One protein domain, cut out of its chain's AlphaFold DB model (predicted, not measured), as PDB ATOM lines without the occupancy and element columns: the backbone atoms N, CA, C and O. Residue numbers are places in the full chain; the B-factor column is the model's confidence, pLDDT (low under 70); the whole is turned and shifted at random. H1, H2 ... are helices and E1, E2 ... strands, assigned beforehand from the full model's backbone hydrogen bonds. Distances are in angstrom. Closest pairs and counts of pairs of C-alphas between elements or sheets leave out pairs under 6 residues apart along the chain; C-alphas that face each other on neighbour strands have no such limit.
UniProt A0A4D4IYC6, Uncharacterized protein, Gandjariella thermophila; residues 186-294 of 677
ATOM      1  N   ARG A 186     148.858 163.463 176.651       89.88
ATOM      2  CA  ARG A 186     149.750 163.177 177.778       89.88
ATOM      3  C   ARG A 186     150.699 164.346 177.954       89.88
ATOM      4  O   ARG A 186     151.482 164.667 177.065       89.88
ATOM      5  N   LEU A 187     150.599 165.001 179.099       92.31
ATOM      6  CA  LEU A 187     151.354 166.196 179.425       92.31
ATOM      7  C   LEU A 187     152.248 165.911 180.621       92.31
ATOM      8  O   LEU A 187     151.803 165.328 181.610       92.31
ATOM      9  N   GLU A 188     153.477 166.407 180.561       86.94
ATOM     10  CA  GLU A 188     154.381 166.421 181.705       86.94
ATOM     11  C   GLU A 188     154.893 167.847 181.910       86.94
ATOM     12  O   GLU A 188     155.881 168.267 181.317       86.94
ATOM     13  N   CYS A 189     154.197 168.628 182.735       92.69
ATOM     14  CA  CYS A 189     154.620 169.982 183.066       92.69
ATOM     15  C   CYS A 189     155.809 169.923 184.029       92.69
ATOM     16  O   CYS A 189     155.656 169.522 185.183       92.69
ATOM     17  N   ARG A 190     156.979 170.386 183.591       93.44
ATOM     18  CA  ARG A 190     158.206 170.443 184.400       93.44
ATOM     19  C   ARG A 190     158.546 171.896 184.663       93.44
ATOM     20  O   ARG A 190     158.655 172.677 183.723       93.44
ATOM     21  N   ALA A 191     158.715 172.286 185.921       94.44
ATOM     22  CA  ALA A 191     159.013 173.679 186.239       94.44
ATOM     23  C   ALA A 191     159.914 173.859 187.467       94.44
ATOM     24  O   ALA A 191     159.874 173.085 188.430       94.44
ATOM     25  N   VAL A 192     160.744 174.904 187.413       93.75
ATOM     26  CA  VAL A 192     161.641 175.349 188.484       93.75
ATOM     27  C   VAL A 192     161.803 176.868 188.413       93.75
ATOM     28  O   VAL A 192     162.217 177.424 187.394       93.75
ATOM     29  N   GLY A 193     161.423 177.564 189.483       89.38
ATOM     30  CA  GLY A 193     161.344 179.019 189.514       89.38
ATOM     31  C   GLY A 193     160.470 179.537 188.374       89.38
ATOM     32  O   GLY A 193     159.292 179.202 188.272       89.38
ATOM     33  N   ARG A 194     161.066 180.343 187.491       88.94
ATOM     34  CA  ARG A 194     160.402 180.908 186.302       88.94
ATOM     35  C   ARG A 194     160.563 180.058 185.034       88.94
ATOM     36  O   ARG A 194     159.996 180.395 183.996       88.94
ATOM     37  N   TYR A 195     161.360 178.992 185.092       91.75
ATOM     38  CA  TYR A 195     161.568 178.078 183.974       91.75
ATOM     39  C   TYR A 195     160.469 177.011 183.961       91.75
ATOM     40  O   TYR A 195     160.185 176.415 185.000       91.75
ATOM     41  N   LEU A 196     159.846 176.783 182.803       92.19
ATOM     42  CA  LEU A 196     158.759 175.821 182.633       92.19
ATOM     43  C   LEU A 196     158.804 175.215 181.228       92.19
ATOM     44  O   LEU A 196     158.824 175.953 180.243       92.19
ATOM     45  N   GLU A 197     158.773 173.887 181.167       89.31
ATOM     46  CA  GLU A 197     158.573 173.080 179.964       89.31
ATOM     47  C   GLU A 197     157.205 172.398 180.044       89.31
ATOM     48  O   GLU A 197     156.823 171.878 181.094       89.31
ATOM     49  N   LEU A 198     156.462 172.413 178.938       92.25
ATOM     50  CA  LEU A 198     155.158 171.756 178.827       92.25
ATOM     51  C   LEU A 198     155.115 170.889 177.559       92.25
ATOM     52  O   LEU A 198     154.410 171.233 176.611       92.25
ATOM     53  N   PRO A 199     155.912 169.806 177.494       85.19
ATOM     54  CA  PRO A 199     155.781 168.818 176.435       85.19
ATOM     55  C   PRO A 199     154.394 168.172 176.493       85.19
ATOM     56  O   PRO A 199     153.944 167.735 177.558       85.19
ATOM     57  N   VAL A 200     153.731 168.109 175.338       91.38
ATOM     58  CA  VAL A 200     152.446 167.425 175.181       91.38
ATOM     59  C   VAL A 200     152.547 166.416 174.056       91.38
ATOM     60  O   VAL A 200     152.796 166.765 172.903       91.38
ATOM     61  N   GLU A 201     152.350 165.157 174.406       91.12
ATOM     62  CA  GLU A 201     152.221 164.054 173.471       91.12
ATOM     63  C   GLU A 201     150.733 163.868 173.140       91.12
ATOM     64  O   GLU A 201     149.908 163.631 174.025       91.12
ATOM     65  N   LEU A 202     150.390 164.018 171.864       92.19
ATOM     66  CA  LEU A 202     149.069 163.751 171.307       92.19
ATOM     67  C   LEU A 202     149.056 162.327 170.755       92.19
ATOM     68  O   LEU A 202     149.867 161.994 169.891       92.19
ATOM     69  N   VAL A 203     148.103 161.527 171.218       92.12
ATOM     70  CA  VAL A 203     147.757 160.224 170.652       92.12
ATOM     71  C   VAL A 203     146.484 160.386 169.839       92.12
ATOM     72  O   VAL A 203     145.500 160.929 170.351       92.12
ATOM     73  N   THR A 204     146.498 159.930 168.595       90.81
ATOM     74  CA  THR A 204     145.387 160.038 167.645       90.81
ATOM     75  C   THR A 204     144.490 158.790 167.662       90.81
ATOM     76  O   THR A 204     144.781 157.814 168.359       90.81
ATOM     77  N   VAL A 205     143.352 158.820 166.961       87.06
ATOM     78  CA  VAL A 205     142.344 157.734 166.945       87.06
ATOM     79  C   VAL A 205     142.905 156.387 166.455       87.06
ATOM     80  O   VAL A 205     142.522 155.337 166.979       87.06
ATOM     81  N   ASP A 206     143.835 156.418 165.505       82.88
ATOM     82  CA  ASP A 206     144.580 155.276 164.948       82.88
ATOM     83  C   ASP A 206     145.742 154.807 165.849       82.88
ATOM     84  O   ASP A 206     146.380 153.790 165.588       82.88
ATOM     85  N   GLY A 207     146.010 155.525 166.944       86.19
ATOM     86  CA  GLY A 207     147.078 155.222 167.895       86.19
ATOM     87  C   GLY A 207     148.434 155.839 167.546       86.19
ATOM     88  O   GLY A 207     149.383 155.660 168.319       86.19
ATOM     89  N   ALA A 208     148.545 156.591 166.443       82.56
ATOM     90  CA  ALA A 208     149.753 157.352 166.156       82.56
ATOM     91  C   ALA A 208     150.011 158.395 167.252       82.56
ATOM     92  O   ALA A 208     149.117 158.858 167.961       82.56
ATOM     93  N   THR A 209     151.285 158.713 167.454       85.94
ATOM     94  CA  THR A 209     151.729 159.563 168.557       85.94
ATOM     95  C   THR A 209     152.640 160.660 168.026       85.94
ATOM     96  O   THR A 209     153.600 160.376 167.309       85.94
ATOM     97  N   ARG A 210     152.349 161.921 168.366       89.12
ATOM     98  CA  ARG A 210     153.141 163.083 167.939       89.12
ATOM     99  C   ARG A 210     153.217 164.164 169.008       89.12
ATOM    100  O   ARG A 210     152.303 164.331 169.810       89.12
ATOM    101  N   TRP A 211     154.290 164.949 168.980       88.38
ATOM    102  CA  TRP A 211     154.381 166.155 169.797       88.38
ATOM    103  C   TRP A 211     153.387 167.204 169.305       88.38
ATOM    104  O   TRP A 211     153.284 167.474 168.107       88.38
ATOM    105  N   TRP A 212     152.669 167.807 170.242       93.62
ATOM    106  CA  TRP A 212     151.695 168.855 169.982       93.62
ATOM    107  C   TRP A 212     151.979 170.067 170.869       93.62
ATOM    108  O   TRP A 212     152.427 169.938 172.007       93.62
ATOM    109  N   THR A 213     151.750 171.263 170.327       92.88
ATOM    110  CA  THR A 213     151.946 172.512 171.067       92.88
ATOM    111  C   THR A 213     150.595 172.988 171.594       92.88
ATOM    112  O   THR A 213     149.731 173.323 170.783       92.88
ATOM    113  N   PRO A 214     150.388 173.025 172.923       93.31
ATOM    114  CA  PRO A 214     149.138 173.505 173.490       93.31
ATOM    115  C   PRO A 214     149.021 175.038 173.377       93.31
ATOM    116  O   PRO A 214     150.031 175.730 173.207       93.31
ATOM    117  N   PRO A 215     147.806 175.592 173.540       92.31
ATOM    118  CA  PRO A 215     147.582 177.029 173.708       92.31
ATOM    119  C   PRO A 215     148.530 177.660 174.758       92.31
ATOM    120  O   PRO A 215     148.721 177.054 175.819       92.31
ATOM    121  N   PRO A 216     149.126 178.856 174.532       87.88
ATOM    122  CA  PRO A 216     150.028 179.501 175.500       87.88
ATOM    123  C   PRO A 216     149.424 179.713 176.900       87.88
ATOM    124  O   PRO A 216     150.135 179.694 177.905       87.88
ATOM    125  N   GLU A 217     148.106 179.849 176.981       88.75
ATOM    126  CA  GLU A 217     147.301 179.961 178.196       88.75
ATOM    127  C   GLU A 217     147.440 178.707 179.075       88.75
ATOM    128  O   GLU A 217     147.409 178.808 180.301       88.75
ATOM    129  N   ALA A 218     147.703 177.528 178.496       92.75
ATOM    130  CA  ALA A 218     147.922 176.301 179.260       92.75
ATOM    131  C   ALA A 218     149.139 176.440 180.183       92.75
ATOM    132  O   ALA A 218     149.069 176.118 181.371       92.75
ATOM    133  N   ARG A 219     150.241 177.003 179.667       91.00
ATOM    134  CA  ARG A 219     151.434 177.307 180.472       91.00
ATOM    135  C   ARG A 219     151.083 178.227 181.633       91.00
ATOM    136  O   ARG A 219     151.577 178.021 182.741       91.00
ATOM    137  N   ARG A 220     150.234 179.225 181.391       87.06
ATOM    138  CA  ARG A 220     149.812 180.171 182.418       87.06
ATOM    139  C   ARG A 220     149.005 179.492 183.527       87.06
ATOM    140  O   ARG A 220     149.346 179.646 184.697       87.06
ATOM    141  N   LEU A 221     148.028 178.668 183.165       91.00
ATOM    142  CA  LEU A 221     147.218 177.916 184.125       91.00
ATOM    143  C   LEU A 221     148.061 176.950 184.973       91.00
ATOM    144  O   LEU A 221     147.803 176.801 186.166       91.00
ATOM    145  N   PHE A 222     149.106 176.337 184.405       93.12
ATOM    146  CA  PHE A 222     150.050 175.527 185.184       93.12
ATOM    147  C   PHE A 222     150.887 176.362 186.163       93.12
ATOM    148  O   PHE A 222     151.164 175.894 187.268       93.12
ATOM    149  N   VAL A 223     151.260 177.596 185.808       90.50
ATOM    150  CA  VAL A 223     151.918 178.531 186.740       90.50
ATOM    151  C   VAL A 223     150.980 178.908 187.891       90.50
ATOM    152  O   VAL A 223     151.413 178.928 189.046       90.50
ATOM    153  N   ASP A 224     149.702 179.150 187.605       88.88
ATOM    154  CA  ASP A 224     148.696 179.462 188.625       88.88
ATOM    155  C   ASP A 224     148.397 178.254 189.522       88.88
ATOM    156  O   ASP A 224     148.335 178.394 190.744       88.88
ATOM    157  N   LEU A 225     148.321 177.048 188.949       91.38
ATOM    158  CA  LEU A 225     148.204 175.794 189.694       91.38
ATOM    159  C   LEU A 225     149.418 175.570 190.604       91.38
ATOM    160  O   LEU A 225     149.263 175.230 191.777       91.38
ATOM    161  N   ARG A 226     150.631 175.796 190.088       90.81
ATOM    162  CA  ARG A 226     151.879 175.674 190.854       90.81
ATOM    163  C   ARG A 226     151.916 176.647 192.024       90.81
ATOM    164  O   ARG A 226     152.259 176.249 193.139       90.81
ATOM    165  N   SER A 227     151.568 177.905 191.766       88.25
ATOM    166  CA  SER A 227     151.580 178.965 192.776       88.25
ATOM    167  C   SER A 227     150.510 178.718 193.835       88.25
ATOM    168  O   SER A 227     150.794 178.743 195.030       88.25
ATOM    169  N   GLY A 228     149.307 178.351 193.406       85.75
ATOM    170  CA  GLY A 228     148.207 178.003 194.291       85.75
ATOM    171  C   GLY A 228     148.493 176.808 195.201       85.75
ATOM    172  O   GLY A 228     148.122 176.836 196.371       85.75
ATOM    173  N   MET A 229     149.179 175.780 194.692       87.31
ATOM    174  CA  MET A 229     149.531 174.568 195.447       87.31
ATOM    175  C   MET A 229     150.753 174.727 196.362       87.31
ATOM    176  O   MET A 229     151.155 173.763 197.021       87.31
ATOM    177  N   TYR A 230     151.351 175.919 196.418       88.62
ATOM    178  CA  TYR A 230     152.428 176.201 197.356       88.62
ATOM    179  C   TYR A 230     151.976 175.974 198.801       88.62
ATOM    180  O   TYR A 230     150.957 176.495 199.251       88.62
ATOM    181  N   ARG A 231     152.790 175.237 199.555       85.50
ATOM    182  CA  ARG A 231     152.651 175.113 201.002       85.50
ATOM    183  C   ARG A 231     153.871 175.711 201.673       85.50
ATOM    184  O   ARG A 231     155.005 175.386 201.310       85.50
ATOM    185  N   ARG A 232     153.623 176.550 202.681       83.19
ATOM    186  CA  ARG A 232     154.676 177.149 203.501       83.19
ATOM    187  C   ARG A 232     155.629 176.062 203.996       83.19
ATOM    188  O   ARG A 232     155.179 175.009 204.443       83.19
ATOM    189  N   ASP A 233     156.924 176.303 203.836       79.56
ATOM    190  CA  ASP A 233     158.031 175.434 204.256       79.56
ATOM    191  C   ASP A 233     158.138 174.060 203.557       79.56
ATOM    192  O   ASP A 233     159.173 173.408 203.672       79.56
ATOM    193  N   ALA A 234     157.154 173.638 202.759       83.31
ATOM    194  CA  ALA A 234     157.236 172.434 201.921       83.31
ATOM    195  C   ALA A 234     157.512 172.751 200.439       83.31
ATOM    196  O   ALA A 234     158.014 171.904 199.701       83.31
ATOM    197  N   GLY A 235     157.213 173.974 199.994       88.25
ATOM    198  CA  GLY A 235     157.320 174.365 198.593       88.25
ATOM    199  C   GLY A 235     156.125 173.907 197.764       88.25
ATOM    200  O   GLY A 235     155.004 173.789 198.261       88.25
ATOM    201  N   THR A 236     156.369 173.688 196.475       91.75
ATOM    202  CA  THR A 236     155.375 173.238 195.492       91.75
ATOM    203  C   THR A 236     155.951 172.112 194.625       91.75
ATOM    204  O   THR A 236     157.127 171.749 194.753       91.75
ATOM    205  N   TRP A 237     155.119 171.530 193.767       92.69
ATOM    206  CA  TRP A 237     155.523 170.472 192.845       92.69
ATOM    207  C   TRP A 237     156.503 170.989 191.787       92.69
ATOM    208  O   TRP A 237     156.455 172.149 191.380       92.69
ATOM    209  N   THR A 238     157.406 170.119 191.337       86.50
ATOM    210  CA  THR A 238     158.382 170.387 190.269       86.50
ATOM    211  C   THR A 238     158.025 169.681 188.969       86.50
ATOM    212  O   THR A 238     158.374 170.194 187.906       86.50
ATOM    213  N   THR A 239     157.245 168.599 189.053       88.88
ATOM    214  CA  THR A 239     156.633 167.922 187.905       88.88
ATOM    215  C   THR A 239     155.139 167.715 188.147       88.88
ATOM    216  O   THR A 239     154.744 167.297 189.236       88.88
ATOM    217  N   ALA A 240     154.310 167.987 187.140       89.69
ATOM    218  CA  ALA A 240     152.896 167.627 187.113       89.69
ATOM    219  C   ALA A 240     152.594 166.808 185.853       89.69
ATOM    220  O   ALA A 240     152.757 167.302 184.737       89.69
ATOM    221  N   SER A 241     152.138 165.572 186.035       85.38
ATOM    222  CA  SER A 241     151.734 164.675 184.952       85.38
ATOM    223  C   SER A 241     150.223 164.747 184.789       85.38
ATOM    224  O   SER A 241     149.501 164.480 185.745       85.38
ATOM    225  N   LEU A 242     149.736 165.108 183.603       87.69
ATOM    226  CA  LEU A 242     148.309 165.203 183.293       87.69
ATOM    227  C   LEU A 242     147.996 164.337 182.073       87.69
ATOM    228  O   LEU A 242     148.579 164.515 181.008       87.69
ATOM    229  N   THR A 243     147.039 163.427 182.215       85.00
ATOM    230  CA  THR A 243     146.486 162.661 181.092       85.00
ATOM    231  C   THR A 243     145.057 163.108 180.849       85.00
ATOM    232  O   THR A 243     144.246 163.036 181.770       85.00
ATOM    233  N   VAL A 244     144.738 163.528 179.624       89.75
ATOM    234  CA  VAL A 244     143.379 163.864 179.179       89.75
ATOM    235  C   VAL A 244     142.965 162.862 178.106       89.75
ATOM    236  O   VAL A 244     143.632 162.730 177.090       89.75
ATOM    237  N   ARG A 245     141.879 162.130 178.327       89.81
ATOM    238  CA  ARG A 245     141.318 161.135 177.409       89.81
ATOM    239  C   ARG A 245     140.007 161.640 176.836       89.81
ATOM    240  O   ARG A 245     139.195 162.224 177.566       89.81
ATOM    241  N   HIS A 246     139.781 161.336 175.564       86.56
ATOM    242  CA  HIS A 246     138.515 161.602 174.904       86.56
ATOM    243  C   HIS A 246     137.329 161.028 175.713       86.56
ATOM    244  O   HIS A 246     137.431 159.917 176.250       86.56
ATOM    245  N   PRO A 247     136.213 161.769 175.864       81.19
ATOM    246  CA  PRO A 247     135.993 163.133 175.361       81.19
ATOM    247  C   PRO A 247     136.476 164.256 176.294       81.19
ATOM    248  O   PRO A 247     136.729 165.359 175.830       81.19
ATOM    249  N   ALA A 248     136.616 164.007 177.602       81.62
ATOM    250  CA  ALA A 248     137.111 165.003 178.571       81.62
ATOM    251  C   ALA A 248     137.518 164.400 179.934       81.62
ATOM    252  O   ALA A 248     137.473 165.078 180.963       81.62
ATOM    253  N   ARG A 249     137.859 163.104 179.998       82.25
ATOM    254  CA  ARG A 249     138.281 162.468 181.261       82.25
ATOM    255  C   ARG A 249     139.731 162.824 181.538       82.25
ATOM    256  O   ARG A 249     140.551 162.689 180.643       82.25
ATOM    257  N   TYR A 250     140.073 163.202 182.765       84.31
ATOM    258  CA  TYR A 250     141.456 163.529 183.098       84.31
ATOM    259  C   TYR A 250     141.908 162.970 184.446       84.31
ATOM    260  O   TYR A 250     141.097 162.742 185.343       84.31
ATOM    261  N   ALA A 251     143.216 162.754 184.574       74.31
ATOM    262  CA  ALA A 251     143.889 162.359 185.807       74.31
ATOM    263  C   ALA A 251     145.212 163.121 185.935       74.31
ATOM    264  O   ALA A 251     145.904 163.310 184.933       74.31
ATOM    265  N   ALA A 252     145.544 163.560 187.152       76.88
ATOM    266  CA  ALA A 252     146.739 164.350 187.424       76.88
ATOM    267  C   ALA A 252     147.540 163.793 188.609       76.88
ATOM    268  O   ALA A 252     146.964 163.450 189.644       76.88
ATOM    269  N   GLU A 253     148.862 163.772 188.470       77.75
ATOM    270  CA  GLU A 253     149.827 163.402 189.508       77.75
ATOM    271  C   GLU A 253     150.885 164.501 189.660       77.75
ATOM    272  O   GLU A 253     151.212 165.198 188.701       77.75
ATOM    273  N   PHE A 254     151.431 164.661 190.867       82.56
ATOM    274  CA  PHE A 254     152.380 165.729 191.191       82.56
ATOM    275  C   PHE A 254     153.594 165.159 191.926       82.56
ATOM    276  O   PHE A 254     153.429 164.435 192.909       82.56
ATOM    277  N   ASP A 255     154.800 165.521 191.489       77.38
ATOM    278  CA  ASP A 255     156.069 165.157 192.131       77.38
ATOM    279  C   ASP A 255     156.752 166.423 192.675       77.38
ATOM    280  O   ASP A 255     156.879 167.431 191.970       77.38
ATOM    281  N   THR A 256     157.149 166.397 193.947       83.00
ATOM    282  CA  THR A 256     157.815 167.508 194.654       83.00
ATOM    283  C   THR A 256     159.301 167.268 194.897       83.00
ATOM    284  O   THR A 256     160.004 168.207 195.290       83.00
ATOM    285  N   ASP A 257     159.759 166.031 194.693       78.06
ATOM    286  CA  ASP A 257     160.985 165.509 195.289       78.06
ATOM    287  C   ASP A 257     162.001 165.110 194.222       78.06
ATOM    288  O   ASP A 257     163.193 165.403 194.362       78.06
ATOM    289  N   ARG A 258     161.559 164.461 193.142       79.44
ATOM    290  CA  ARG A 258     162.454 163.989 192.083       79.44
ATOM    291  C   ARG A 258     162.906 165.140 191.192       79.44
ATOM    292  O   ARG A 258     162.145 166.064 190.905       79.44
ATOM    293  N   GLU A 259     164.162 165.081 190.747       85.25
ATOM    294  CA  GLU A 259     164.677 166.034 189.761       85.25
ATOM    295  C   GLU A 259     163.932 165.817 188.436       85.25
ATOM    296  O   GLU A 259     163.921 164.685 187.942       85.25
ATOM    297  N   PRO A 260     163.294 166.855 187.859       84.56
ATOM    298  CA  PRO A 260     162.614 166.705 186.581       84.56
ATOM    299  C   PRO A 260     163.595 166.324 185.471       84.56
ATOM    300  O   PRO A 260     164.726 166.815 185.428       84.56
ATOM    301  N   ASN A 261     163.149 165.474 184.548       80.19
ATOM    302  CA  ASN A 261     163.937 165.109 183.378       80.19
ATOM    303  C   ASN A 261     163.848 166.221 182.322       80.19
ATOM    304  O   ASN A 261     162.974 166.198 181.466       80.19
ATOM    305  N   TRP A 262     164.691 167.242 182.435       80.25
ATOM    306  CA  TRP A 262     164.639 168.426 181.573       80.25
ATOM    307  C   TRP A 262     164.946 168.105 180.109       80.25
ATOM    308  O   TRP A 262     165.970 167.490 179.814       80.25
ATOM    309  N   SER A 263     164.112 168.596 179.188       79.19
ATOM    310  CA  SER A 263     164.426 168.559 177.754       79.19
ATOM    311  C   SER A 263     165.535 169.553 177.410       79.19
ATOM    312  O   SER A 263     166.349 169.308 176.524       79.19
ATOM    313  N   SER A 264     165.588 170.683 178.116       79.25
ATOM    314  CA  SER A 264     166.675 171.656 178.055       79.25
ATOM    315  C   SER A 264     167.088 172.070 179.471       79.25
ATOM    316  O   SER A 264     166.230 172.413 180.284       79.25
ATOM    317  N   PRO A 265     168.392 172.050 179.813       82.50
ATOM    318  CA  PRO A 265     168.841 172.388 181.159       82.50
ATOM    319  C   PRO A 265     168.388 173.794 181.600       82.50
ATOM    320  O   PRO A 265     168.703 174.775 180.917       82.50
ATOM    321  N   PRO A 266     167.707 173.933 182.755       90.81
ATOM    322  CA  PRO A 266     167.328 175.237 183.282       90.81
ATOM    323  C   PRO A 266     168.552 176.114 183.583       90.81
ATOM    324  O   PRO A 266     169.575 175.618 184.069       90.81
ATOM    325  N   PRO A 267     168.465 177.442 183.375       89.31
ATOM    326  CA  PRO A 267     169.551 178.344 183.734       89.31
ATOM    327  C   PRO A 267     169.735 178.382 185.258       89.31
ATOM    328  O   PRO A 267     168.758 178.327 186.002       89.31
ATOM    329  N   ALA A 268     170.969 178.577 185.737       87.25
ATOM    330  CA  ALA A 268     171.298 178.557 187.171       87.25
ATOM    331  C   ALA A 268     170.382 179.455 188.034       87.25
ATOM    332  O   ALA A 268     169.950 179.065 189.120       87.25
ATOM    333  N   ARG A 269     170.013 180.636 187.512       90.62
ATOM    334  CA  ARG A 269     169.084 181.573 188.169       90.62
ATOM    335  C   ARG A 269     167.713 180.963 188.484       90.62
ATOM    336  O   ARG A 269     167.120 181.334 189.487       90.62
ATOM    337  N   ALA A 270     167.230 180.013 187.680       92.00
ATOM    338  CA  ALA A 270     165.912 179.408 187.857       92.00
ATOM    339  C   ALA A 270     165.820 178.602 189.162       92.00
ATOM    340  O   ALA A 270     164.807 178.661 189.852       92.00
ATOM    341  N   TYR A 271     166.900 177.920 189.551       91.81
ATOM    342  CA  TYR A 271     166.968 177.187 190.819       91.81
ATOM    343  C   TYR A 271     167.002 178.126 192.033       91.81
ATOM    344  O   TYR A 271     166.407 177.833 193.068       91.81
ATOM    345  N   ALA A 272     167.673 179.275 191.913       88.88
ATOM    346  CA  ALA A 272     167.659 180.297 192.959       88.88
ATOM    347  C   ALA A 272     166.280 180.973 193.069       88.88
ATOM    348  O   ALA A 272     165.790 181.207 194.174       88.88
ATOM    349  N   ASP A 273     165.643 181.250 191.929       91.38
ATOM    350  CA  ASP A 273     164.286 181.789 191.859       91.38
ATOM    351  C   ASP A 273     163.271 180.826 192.487       91.38
ATOM    352  O   ASP A 273     162.390 181.286 193.205       91.38
ATOM    353  N   GLU A 274     163.424 179.509 192.300       92.88
ATOM    354  CA  GLU A 274     162.576 178.486 192.930       92.88
ATOM    355  C   GLU A 274     162.534 178.635 194.451       92.88
ATOM    356  O   GLU A 274     161.456 178.739 195.027       92.88
ATOM    357  N   LEU A 275     163.695 178.700 195.107       90.94
ATOM    358  CA  LEU A 275     163.757 178.828 196.567       90.94
ATOM    359  C   LEU A 275     163.307 180.207 197.063       90.94
ATOM    360  O   LEU A 275     162.925 180.337 198.225       90.94
ATOM    361  N   ARG A 276     163.354 181.235 196.205       90.31
ATOM    362  CA  ARG A 276     162.836 182.572 196.522       90.31
ATOM    363  C   ARG A 276     161.312 182.627 196.415       90.31
ATOM    364  O   ARG A 276     160.673 183.230 197.268       90.31
ATOM    365  N   MET A 277     160.747 182.035 195.364       87.81
ATOM    366  CA  MET A 277     159.311 182.059 195.060       87.81
ATOM    367  C   MET A 277     158.529 181.030 195.878       87.81
ATOM    368  O   MET A 277     157.432 181.324 196.342       87.81
ATOM    369  N   PHE A 278     159.112 179.851 196.096       91.56
ATOM    370  CA  PHE A 278     158.516 178.751 196.850       91.56
ATOM    371  C   PHE A 278     159.458 178.307 197.978       91.56
ATOM    372  O   PHE A 278     160.058 177.231 197.892       91.56
ATOM    373  N   PRO A 279     159.605 179.121 199.045       90.75
ATOM    374  CA  PRO A 279     160.480 178.796 200.164       90.75
ATOM    375  C   PRO A 279     160.162 177.430 200.771       90.75
ATOM    376  O   PRO A 279     159.000 177.115 201.049       90.75
ATOM    377  N   ARG A 280     161.219 176.647 200.995       89.81
ATOM    378  CA  ARG A 280     161.185 175.327 201.628       89.81
ATOM    379  C   ARG A 280     162.067 175.355 202.870       89.81
ATOM    380  O   ARG A 280     163.138 175.966 202.846       89.81
ATOM    381  N   ALA A 281     161.654 174.661 203.925       86.19
ATOM    382  CA  ALA A 281     162.546 174.335 205.025       86.19
ATOM    383  C   ALA A 281     163.746 173.551 204.470       86.19
ATOM    384  O   ALA A 281     163.569 172.765 203.522       86.19
ATOM    385  N   PRO A 282     164.962 173.734 205.018       80.69
ATOM    386  CA  PRO A 282     166.135 173.006 204.564       80.69
ATOM    387  C   PRO A 282     165.850 171.515 204.428       80.69
ATOM    388  O   PRO A 282     166.140 170.971 203.375       80.69
ATOM    389  N   GLU A 283     165.172 170.892 205.397       80.44
ATOM    390  CA  GLU A 283     164.802 169.466 205.498       80.44
ATOM    391  C   GLU A 283     163.864 168.981 204.378       80.44
ATOM    392  O   GLU A 283     163.992 167.840 203.914       80.44
ATOM    393  N   GLN A 284     162.961 169.859 203.930       81.31
ATOM    394  CA  GLN A 284     161.980 169.633 202.858       81.31
ATOM    395  C   GLN A 284     162.523 170.014 201.475       81.31
ATOM    396  O   GLN A 284     161.876 169.778 200.457       81.31
ATOM    397  N   THR A 285     163.716 170.611 201.410       87.44
ATOM    398  CA  THR A 285     164.348 170.938 200.133       87.44
ATOM    399  C   THR A 285     164.952 169.670 199.517       87.44
ATOM    400  O   THR A 285     165.809 169.038 200.164       87.44
ATOM    401  N   PRO A 286     164.552 169.300 198.279       86.56
ATOM    402  CA  PRO A 286     165.133 168.174 197.561       86.56
ATOM    403  C   PRO A 286     166.645 168.319 197.419       86.56
ATOM    404  O   PRO A 286     167.161 169.415 197.193       86.56
ATOM    405  N   GLU A 287     167.371 167.209 197.541       86.25
ATOM    406  CA  GLU A 287     168.836 167.236 197.523       86.25
ATOM    407  C   GLU A 287     169.388 167.768 196.197       86.25
ATOM    408  O   GLU A 287     170.316 168.574 196.191       86.25
ATOM    409  N   TRP A 288     168.770 167.395 195.073       89.38
ATOM    410  CA  TRP A 288     169.158 167.910 193.763       89.38
ATOM    411  C   TRP A 288     169.062 169.441 193.700       89.38
ATOM    412  O   TRP A 288     169.949 170.083 193.143       89.38
ATOM    413  N   LEU A 289     168.049 170.047 194.327       88.19
ATOM    414  CA  LEU A 289     167.852 171.497 194.317       88.19
ATOM    415  C   LEU A 289     168.877 172.211 195.211       88.19
ATOM    416  O   LEU A 289     169.372 173.282 194.852       88.19
ATOM    417  N   LEU A 290     169.260 171.596 196.336       88.19
ATOM    418  CA  LEU A 290     170.367 172.076 197.172       88.19
ATOM    419  C   LEU A 290     171.688 172.058 196.393       88.19
ATOM    420  O   LEU A 290     172.370 173.083 196.331       88.19
ATOM    421  N   ARG A 291     171.992 170.947 195.702       87.06
ATOM    422  CA  ARG A 291     173.184 170.824 194.846       87.06
ATOM    423  C   ARG A 291     173.199 171.875 193.732       87.06
ATOM    424  O   ARG A 291     174.207 172.549 193.547       87.06
ATOM    425  N   ARG A 292     172.077 172.070 193.026       87.31
ATOM    426  CA  ARG A 292     171.951 173.058 191.931       87.31
ATOM    427  C   ARG A 292     172.096 174.511 192.394       87.31
ATOM    428  O   ARG A 292     172.466 175.359 191.590       87.31
ATOM    429  N   THR A 293     171.810 174.804 193.663       88.50
ATOM    430  CA  THR A 293     171.919 176.157 194.238       88.50
ATOM    431  C   THR A 293     173.213 176.391 195.017       88.50
ATOM    432  O   THR A 293     173.396 177.478 195.561       88.50
ATOM    433  N   GLY A 294     174.108 175.397 195.087       82.06
ATOM    434  CA  GLY A 294     175.347 175.483 195.864       82.06
ATOM    435  C   GLY A 294     175.115 175.626 197.372       82.06
ATOM    436  O   GLY A 294     176.008 176.070 198.091       82.06
TER     437      GLY A 294
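AT A GLANCE: This is residues 186 to 294 of the 677 residues of an uncharacterized protein of Gandjariella thermophila (UniProt A0A4D4IYC6). A long, strongly twisted antiparallel sheet of six strands makes the length of the domain, with helix H1 lying slantwise over E1 in it. H2 is at the end of the sheet where E1 ends and E2 begins, with H3 next to it at that same end of the domain; the hairpins E3-E4 and E5-E6 turn at the opposite end. The printed part has 109 residues, with three named helices and six named strands in the order E1 E2 E3 E4 H1 E5 E6 H2 H3; the class is mixed, helices and strands. The whole is compact, with a radius of gyration of the C-alphas of 15.0 A, yet elongated in outline, spanning 48 by 25 by 22 A.

HOW THE PARTS SIT: The sheet is branched at E1, residues 186 to 192, which has three antiparallel neighbours. On one side are E2, residues 195 to 197, beside residues 189 to 192, and E3, residues 200 to 204, beside residues 186 to 187; N 190 and O 197 are 2.9 A apart and N 186 and O 201 2.8 A, within hydrogen-bond range. E2 runs on into E3 across a break of 2 residues, at 12 degrees. On the other side of E1 is E5, residues 239 to 245, with N 187 and O 242 at 2.8 A. The edge strands are E2, E4, residues 209 to 212, and E6, residues 249 to 255. E4 pairs with E3, N 202 and O 210 at 2.8 A, and E6 with E5, N 241 and O 253 at 2.8 A. E1 and E2, E3 and E4, and E5 and E6 form hairpins. H1, residues 216 to 228, is on the sheet at a height of 9.9 A; it lies over E1 and runs only just slantwise to it, at 59 degrees on the local plane. Its closest C-alphas to E1 are those of Phe 222 and Cys 189, 7.5 A apart. H2, residues 268 to 277, only grazes the sheet; the closest C-alphas of H2 and E1 are those of Glu 274 and Val 192, 5.5 A apart. H3, residues 287 to 292, is not on the sheet. H2 and H3 only just touch, with 3 pairs of C-alphas within 8 A, the closest being Tyr 271 and Arg 292 at 6.6 A; they run opposite ways at a steep tilt of 54 degrees. H1 is apart from H2 and H3. Every O i to N i+4 pair is within hydrogen-bond range in H3, against 8 of 9 in H1 and 4 of 6 in H2.

IN THESE COORDINATES: E1 begins at C-alpha 186 (149.750, 163.177, 177.778) and is 20.1 A long; E5 is 19.8 A and E6 21.0 A. H1 is 18.9 A long and H2 14.8 A. H3 ends at C-alpha 292 (171.951, 173.058, 191.931).

THE WHOLE: The C-alphas farthest apart are those of Asp 206 and Pro 282, 48.5 A. The printed part has no cut. The link E6 to H2, residues 256 to 267, is long. The mean pLDDT of the printed part is 87.4; no printed residue is under 70.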